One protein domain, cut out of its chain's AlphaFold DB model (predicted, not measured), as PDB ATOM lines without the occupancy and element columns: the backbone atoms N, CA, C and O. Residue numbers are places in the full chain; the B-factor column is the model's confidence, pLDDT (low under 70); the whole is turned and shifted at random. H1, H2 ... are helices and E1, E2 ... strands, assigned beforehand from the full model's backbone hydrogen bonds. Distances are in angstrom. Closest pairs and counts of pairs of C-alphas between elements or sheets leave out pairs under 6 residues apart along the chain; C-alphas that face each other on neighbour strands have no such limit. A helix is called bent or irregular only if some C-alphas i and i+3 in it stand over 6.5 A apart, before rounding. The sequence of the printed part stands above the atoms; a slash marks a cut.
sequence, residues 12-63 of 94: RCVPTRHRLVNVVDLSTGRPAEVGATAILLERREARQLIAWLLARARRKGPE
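Overview. This is residues 12 to 63 of the 94 residues of an uncharacterized protein of Rhizobium sp. Pop5 (UniProt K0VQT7). A small hairpin of two strands, E1 and E2, sits at one end, and a single helix, H1, sticks out from it as a free arm with a short tail behind it. Between them a long unnamed stretch, residues 26 to 42, folds back along the hairpin, and its residues 38 to 39 pair with residues 20 to 21 of E2 before the helix begins. The printed part has 52 residues, with two named strands and then one named helix along the chain; the sheet's order is E1 - E2, antiparallel, and the class is mixed, helices and strands, with 25 residues, under half, in named elements. The whole is only just loose, close to extended, with a radius of gyration of the C-alphas of 14.4 A. Its outline is flat, spanning 38 by 29 by 13 A.

Along the chain. The first printed residue, Arg 12, opens E1, a strand of residues 12 to 15, with C-alpha 12 at (219.223, 157.104, 138.751); it measures 9.8 A from first to last C-alpha. Residues 16 to 19 then make a tight link of 4 residues. E2 is the strand of residues 20 to 25, from C-alpha 20 at (207.230, 160.284, 143.632) to C-alpha 25 at (223.794, 158.861, 142.971), 16.6 A from first to last C-alpha. With 6 residues it is the longest strand. After it come the 17 residues 26 to 42, a long link with no named element. H1 is the helix of residues 43 to 57, beginning with C-alpha 43 at (202.112, 163.618, 129.380) and ending with C-alpha 57 at (211.631, 182.349, 131.674), 21.1 A from first to last C-alpha. It is not bent. Residues 58 to 63 follow it to the end of the printed part.

Arrangement. E1 and E2 are antiparallel neighbours and form a hairpin, two strands that follow each other in the chain and run side by side, with 151 degrees between their N-to-C directions. The C-alphas of Pro 15 and Val 21 face each other at 4.5 A, and those of Arg 12 and Val 24 at 5.2 A. Across the pair N 12 and O 24 are within hydrogen-bond range at 2.8 A, and so are N 22 and O 14 at 2.9 A. A short antiparallel pairing of residues 20 to 21 of E2 with residues 38 to 39 ties the long link to the sheet. E1 and H1 are apart, with no C-alpha of the one within 8 A of the other. In H1 each O i to N i+4 pair is within hydrogen-bond range. Residues 42 to 48, of which 43 to 48 belong to H1, stand free, and so do residues 50 to 63, of which 50 to 57 belong to H1.

Size, cuts and confidence. The two C-alphas farthest apart are those of Thr 28 and Arg 59, 38.7 A, and the first and last printed C-alphas, of Arg 12 and Glu 63, are 31.1 A apart. Without the stretches that stand free, the body has 31 residues, spans 29 by 17 by 11 A and has a radius of gyration of 9.6 A. The printed part has no cut; it runs from residue 12 to residue 63 of a full chain of 94 residues. The link from E2 to H1 is long, while the link from E1 to E2 is tight. The mean pLDDT of the printed part is 75.3, and of H1 it is 84. Confidence is low, with pLDDT under 70, at 13 residues of the printed part: residues 19 to 20, residues 33 to 39 and residues 60 to 63.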
ATOM      1  N   ARG A  12     220.352 157.961 139.116       82.50
ATOM      2  CA  ARG A  12     219.223 157.104 138.751       82.50
ATOM      3  C   ARG A  12     217.968 157.528 139.498       82.50
ATOM      4  O   ARG A  12     217.991 157.700 140.712       82.50
ATOM      5  N   CYS A  13     216.863 157.631 138.767       81.00
ATOM      6  CA  CYS A  13     215.545 157.819 139.359       81.00
ATOM      7  C   CYS A  13     214.999 156.467 139.830       81.00
ATOM      8  O   CYS A  13     214.906 155.520 139.047       81.00
ATOM      9  N   VAL A  14     214.634 156.383 141.105       80.00
ATOM     10  CA  VAL A  14     214.030 155.206 141.731       80.00
ATOM     11  C   VAL A  14     212.582 155.548 142.094       80.00
ATOM     12  O   VAL A  14     212.371 156.472 142.883       80.00
ATOM     13  N   PRO A  15     211.582 154.850 141.525       78.31
ATOM     14  CA  PRO A  15     210.180 155.052 141.872       78.31
ATOM     15  C   PRO A  15     209.931 154.818 143.360       78.31
ATOM     16  O   PRO A  15     210.412 153.840 143.933       78.31
ATOM     17  N   THR A  16     209.150 155.696 143.974       73.19
ATOM     18  CA  THR A  16     208.680 155.560 145.352       73.19
ATOM     19  C   THR A  16     207.149 155.587 145.396       73.19
ATOM     20  O   THR A  16     206.466 155.537 144.367       73.19
ATOM     21  N   ARG A  17     206.570 155.569 146.602       72.69
ATOM     22  CA  ARG A  17     205.111 155.598 146.775       72.69
ATOM     23  C   ARG A  17     204.539 156.935 146.283       72.69
ATOM     24  O   ARG A  17     205.233 157.943 146.243       72.69
ATOM     25  N   HIS A  18     203.256 156.938 145.922       70.75
ATOM     26  CA  HIS A  18     202.522 158.144 145.507       70.75
ATOM     27  C   HIS A  18     203.064 158.849 144.246       70.75
ATOM     28  O   HIS A  18     202.963 160.066 144.140       70.75
ATOM     29  N   ARG A  19     203.610 158.102 143.272       68.12
ATOM     30  CA  ARG A  19     204.174 158.645 142.009       68.12
ATOM     31  C   ARG A  19     205.350 159.617 142.209       68.12
ATOM     32  O   ARG A  19     205.693 160.379 141.304       68.12
ATOM     33  N   LEU A  20     205.985 159.574 143.375       66.62
ATOM     34  CA  LEU A  20     207.230 160.284 143.632       66.62
ATOM     35  C   LEU A  20     208.417 159.443 143.145       66.62
ATOM     36  O   LEU A  20     208.315 158.226 142.968       66.62
ATOM     37  N   VAL A  21     209.541 160.102 142.885       73.38
ATOM     38  CA  VAL A  21     210.796 159.446 142.499       73.38
ATOM     39  C   VAL A  21     211.943 160.026 143.315       73.38
ATOM     40  O   VAL A  21     212.099 161.240 143.414       73.38
ATOM     41  N   ASN A  22     212.769 159.142 143.869       76.00
ATOM     42  CA  ASN A  22     214.022 159.520 144.510       76.00
ATOM     43  C   ASN A  22     215.134 159.547 143.466       76.00
ATOM     44  O   ASN A  22     215.236 158.640 142.640       76.00
ATOM     45  N   VAL A  23     215.997 160.556 143.524       78.44
ATOM     46  CA  VAL A  23     217.219 160.601 142.718       78.44
ATOM     47  C   VAL A  23     218.353 160.030 143.557       78.44
ATOM     48  O   VAL A  23     218.619 160.518 144.652       78.44
ATOM     49  N   VAL A  24     219.002 158.980 143.067       81.62
ATOM     50  CA  VAL A  24     220.099 158.285 143.754       81.62
ATOM     51  C   VAL A  24     221.374 158.471 142.944       81.62
ATOM     52  O   VAL A  24     221.363 158.263 141.731       81.62
ATOM     53  N   ASP A  25     222.468 158.862 143.594       82.25
ATOM     54  CA  ASP A  25     223.794 158.861 142.971       82.25
ATOM     55  C   ASP A  25     224.284 157.414 142.830       82.25
ATOM     56  O   ASP A  25     224.363 156.675 143.812       82.25
ATOM     57  N   LEU A  26     224.601 156.994 141.603       82.12
ATOM     58  CA  LEU A  26     225.030 155.623 141.323       82.12
ATOM     59  C   LEU A  26     226.402 155.289 141.913       82.12
ATOM     60  O   LEU A  26     226.679 154.119 142.159       82.12
ATOM     61  N   SER A  27     227.250 156.290 142.144       82.50
ATOM     62  CA  SER A  27     228.582 156.089 142.717       82.50
ATOM     63  C   SER A  27     228.543 155.811 144.219       82.50
ATOM     64  O   SER A  27     229.396 155.093 144.734       82.50
ATOM     65  N   THR A  28     227.543 156.345 144.926       80.00
ATOM     66  CA  THR A  28     227.425 156.213 146.388       80.00
ATOM     67  C   THR A  28     226.251 155.345 146.828       80.00
ATOM     68  O   THR A  28     226.211 154.913 147.979       80.00
ATOM     69  N   GLY A  29     225.273 155.113 145.949       78.12
ATOM     70  CA  GLY A  29     224.017 154.437 146.274       78.12
ATOM     71  C   GLY A  29     223.114 155.235 147.221       78.12
ATOM     72  O   GLY A  29     222.122 154.699 147.714       78.12
ATOM     73  N   ARG A  30     223.446 156.501 147.505       77.69
ATOM     74  CA  ARG A  30     222.711 157.354 148.443       77.69
ATOM     75  C   ARG A  30     221.743 158.280 147.705       77.69
ATOM     76  O   ARG A  30     222.001 158.629 146.547       77.69
ATOM     77  N   PRO A  31     220.643 158.703 148.357       73.56
ATOM     78  CA  PRO A  31     219.812 159.779 147.840       73.56
ATOM     79  C   PRO A  31     220.695 160.996 147.578       73.56
ATOM     80  O   PRO A  31     221.425 161.439 148.463       73.56
ATOM     81  N   ALA A  32     220.663 161.502 146.354       72.25
ATOM     82  CA  ALA A  32     221.361 162.723 146.023       72.25
ATOM     83  C   ALA A  32     220.581 163.895 146.638       72.25
ATOM     84  O   ALA A  32     219.374 164.025 146.420       72.25
ATOM     85  N   GLU A  33     221.249 164.761 147.401       65.56
ATOM     86  CA  GLU A  33     220.685 166.054 147.801       65.56
ATOM     87  C   GLU A  33     220.655 166.973 146.577       65.56
ATOM     88  O   GLU A  33     221.533 167.802 146.363       65.56
ATOM     89  N   VAL A  34     219.657 166.789 145.712       62.47
ATOM     90  CA  VAL A  34     219.541 167.568 144.466       62.47
ATOM     91  C   VAL A  34     218.759 168.871 144.666       62.47
ATOM     92  O   VAL A  34     218.511 169.588 143.702       62.47
ATOM     93  N   GLY A  35     218.313 169.177 145.893       58.12
ATOM     94  CA  GLY A  35     217.431 170.321 146.173       58.12
ATOM     95  C   GLY A  35     216.139 170.319 145.341       58.12
ATOM     96  O   GLY A  35     215.489 171.352 145.198       58.12
ATOM     97  N   ALA A  36     215.786 169.174 144.752       57.88
ATOM     98  CA  ALA A  36     214.729 169.039 143.767       57.88
ATOM     99  C   ALA A  36     213.855 167.833 144.110       57.88
ATOM    100  O   ALA A  36     214.340 166.708 144.242       57.88
ATOM    101  N   THR A  37     212.552 168.071 144.218       60.25
ATOM    102  CA  THR A  37     211.550 167.012 144.326       60.25
ATOM    103  C   THR A  37     211.193 166.548 142.923       60.25
ATOM    104  O   THR A  37     210.705 167.338 142.112       60.25
ATOM    105  N   ALA A  38     211.429 165.275 142.621       64.31
ATOM    106  CA  ALA A  38     211.049 164.695 141.343       64.31
ATOM    107  C   ALA A  38     209.679 164.000 141.471       64.31
ATOM    108  O   ALA A  38     209.445 163.187 142.368       64.31
ATOM    109  N   ILE A  39     208.762 164.348 140.569       67.81
ATOM    110  CA  ILE A  39     207.388 163.833 140.516       67.81
ATOM    111  C   ILE A  39     207.171 163.245 139.124       67.81
ATOM    112  O   ILE A  39     207.555 163.858 138.124       67.81
ATOM    113  N   LEU A  40     206.560 162.062 139.047       71.00
ATOM    114  CA  LEU A  40     206.186 161.468 137.771       71.00
ATOM    115  C   LEU A  40     204.912 162.144 137.248       71.00
ATOM    116  O   LEU A  40     203.831 161.951 137.799       71.00
ATOM    117  N   LEU A  41     205.060 162.926 136.181       75.38
ATOM    118  CA  LEU A  41     203.959 163.643 135.540       75.38
ATOM    119  C   LEU A  41     203.366 162.842 134.383       75.38
ATOM    120  O   LEU A  41     204.086 162.216 133.600       75.38
ATOM    121  N   GLU A  42     202.053 162.937 134.212       82.44
ATOM    122  CA  GLU A  42     201.395 162.496 132.991       82.44
ATOM    123  C   GLU A  42     201.784 163.404 131.817       82.44
ATOM    124  O   GLU A  42     202.143 164.575 131.972       82.44
ATOM    125  N   ARG A  43     201.682 162.887 130.587       82.81
ATOM    126  CA  ARG A  43     202.112 163.618 129.380       82.81
ATOM    127  C   ARG A  43     201.454 164.998 129.249       82.81
ATOM    128  O   ARG A  43     202.075 165.934 128.743       82.81
ATOM    129  N   ARG A  44     200.193 165.119 129.674       86.94
ATOM    130  CA  ARG A  44     199.444 166.384 129.668       86.94
ATOM    131  C   ARG A  44     200.002 167.372 130.693       86.94
ATOM    132  O   ARG A  44     200.228 168.528 130.347       86.94
ATOM    133  N   GLU A  45     200.264 166.907 131.907       78.69
ATOM    134  CA  GLU A  45     200.792 167.712 133.014       78.69
ATOM    135  C   GLU A  45     202.207 168.212 132.700       78.69
ATOM    136  O   GLU A  45     202.500 169.398 132.842       78.69
ATOM    137  N   ALA A  46     203.059 167.338 132.154       81.25
ATOM    138  CA  ALA A  46     204.405 167.699 131.721       81.25
ATOM    139  C   ALA A  46     204.386 168.820 130.667       81.25
ATOM    140  O   ALA A  46     205.147 169.781 130.758       81.25
ATOM    141  N   ARG A  47     203.473 168.745 129.688       81.56
ATOM    142  CA  ARG A  47     203.305 169.796 128.670       81.56
ATOM    143  C   ARG A  47     202.896 171.135 129.279       81.56
ATOM    144  O   ARG A  47     203.427 172.165 128.870       81.56
ATOM    145  N   GLN A  48     201.981 171.125 130.246       88.56
ATOM    146  CA  GLN A  48     201.536 172.340 130.933       88.56
ATOM    147  C   GLN A  48     202.660 172.962 131.765       88.56
ATOM    148  O   GLN A  48     202.875 174.172 131.682       88.56
ATOM    149  N   LEU A  49     203.425 172.145 132.494       83.19
ATOM    150  CA  LEU A  49     204.569 172.618 133.270       83.19
ATOM    151  C   LEU A  49     205.654 173.220 132.370       83.19
ATOM    152  O   LEU A  49     206.134 174.316 132.649       83.19
ATOM    153  N   ILE A  50     206.007 172.553 131.266       84.81
ATOM    154  CA  ILE A  50     206.988 173.070 130.299       84.81
ATOM    155  C   ILE A  50     206.516 174.409 129.724       84.81
ATOM    156  O   ILE A  50     207.282 175.372 129.701       84.81
ATOM    157  N   ALA A  51     205.253 174.500 129.300       86.62
ATOM    158  CA  ALA A  51     204.695 175.744 128.778       86.62
ATOM    159  C   ALA A  51     204.751 176.875 129.819       86.62
ATOM    160  O   ALA A  51     205.137 177.999 129.492       86.62
ATOM    161  N   TRP A  52     204.429 176.572 131.080       89.00
ATOM    162  CA  TRP A  52     204.515 177.530 132.179       89.00
ATOM    163  C   TRP A  52     205.957 177.975 132.456       89.00
ATOM    164  O   TRP A  52     206.206 179.175 132.574       89.00
ATOM    165  N   LEU A  53     206.920 177.048 132.495       86.44
ATOM    166  CA  LEU A  53     208.342 177.352 132.692       86.44
ATOM    167  C   LEU A  53     208.888 178.245 131.575       86.44
ATOM    168  O   LEU A  53     209.546 179.245 131.860       86.44
ATOM    169  N   LEU A  54     208.562 177.944 130.316       85.62
ATOM    170  CA  LEU A  54     208.947 178.768 129.168       85.62
ATOM    171  C   LEU A  54     208.319 180.165 129.241       85.62
ATOM    172  O   LEU A  54     208.996 181.168 129.009       85.62
ATOM    173  N   ALA A  55     207.040 180.255 129.610       86.56
ATOM    174  CA  ALA A  55     206.364 181.534 129.799       86.56
ATOM    175  C   ALA A  55     206.947 182.337 130.971       86.56
ATOM    176  O   ALA A  55     206.953 183.567 130.927       86.56
ATOM    177  N   ARG A  56     207.438 181.671 132.020       83.06
ATOM    178  CA  ARG A  56     208.089 182.302 133.174       83.06
ATOM    179  C   ARG A  56     209.498 182.786 132.839       83.06
ATOM    180  O   ARG A  56     209.832 183.915 133.188       83.06
ATOM    181  N   ALA A  57     210.288 181.984 132.129       76.19
ATOM    182  CA  ALA A  57     211.631 182.349 131.674       76.19
ATOM    183  C   ALA A  57     211.621 183.553 130.720       76.19
ATOM    184  O   ALA A  57     212.563 184.327 130.692       76.19
ATOM    185  N   ARG A  58     210.533 183.755 129.970       80.00
ATOM    186  CA  ARG A  58     210.344 184.963 129.151       80.00
ATOM    187  C   ARG A  58     210.021 186.219 129.971       80.00
ATOM    188  O   ARG A  58     210.218 187.317 129.472       80.00
ATOM    189  N   ARG A  59     209.499 186.068 131.196       75.00
ATOM    190  CA  ARG A  59     209.135 187.184 132.092       75.00
ATOM    191  C   ARG A  59     210.255 187.577 133.051       75.00
ATOM    192  O   ARG A  59     210.374 188.750 133.377       75.00
ATOM    193  N   LYS A  60     211.058 186.613 133.514       59.59
ATOM    194  CA  LYS A  60     212.298 186.880 134.252       59.59
ATOM    195  C   LYS A  60     213.445 186.963 133.253       59.59
ATOM    196  O   LYS A  60     213.826 185.941 132.694       59.59
ATOM    197  N   GLY A  61     213.978 188.163 133.031       55.47
ATOM    198  CA  GLY A  61     215.170 188.355 132.206       55.47
ATOM    199  C   GLY A  61     216.354 187.471 132.652       55.47
ATOM    200  O   GLY A  61     216.382 186.994 133.791       55.47
ATOM    201  N   PRO A  62     217.335 187.232 131.764       56.16
ATOM    202  CA  PRO A  62     218.406 186.245 131.950       56.16
ATOM    203  C   PRO A  62     219.300 186.463 133.185       56.16
ATOM    204  O   PRO A  62     219.923 185.509 133.648       56.16
ATOM    205  N   GLU A  63     219.335 187.669 133.759       54.16
ATOM    206  CA  GLU A  63     220.186 187.996 134.912       54.16
ATOM    207  C   GLU A  63     219.840 187.228 136.194       54.16
ATOM    208  O   GLU A  63     220.733 186.907 136.976       54.16
TER     209      GLU A  63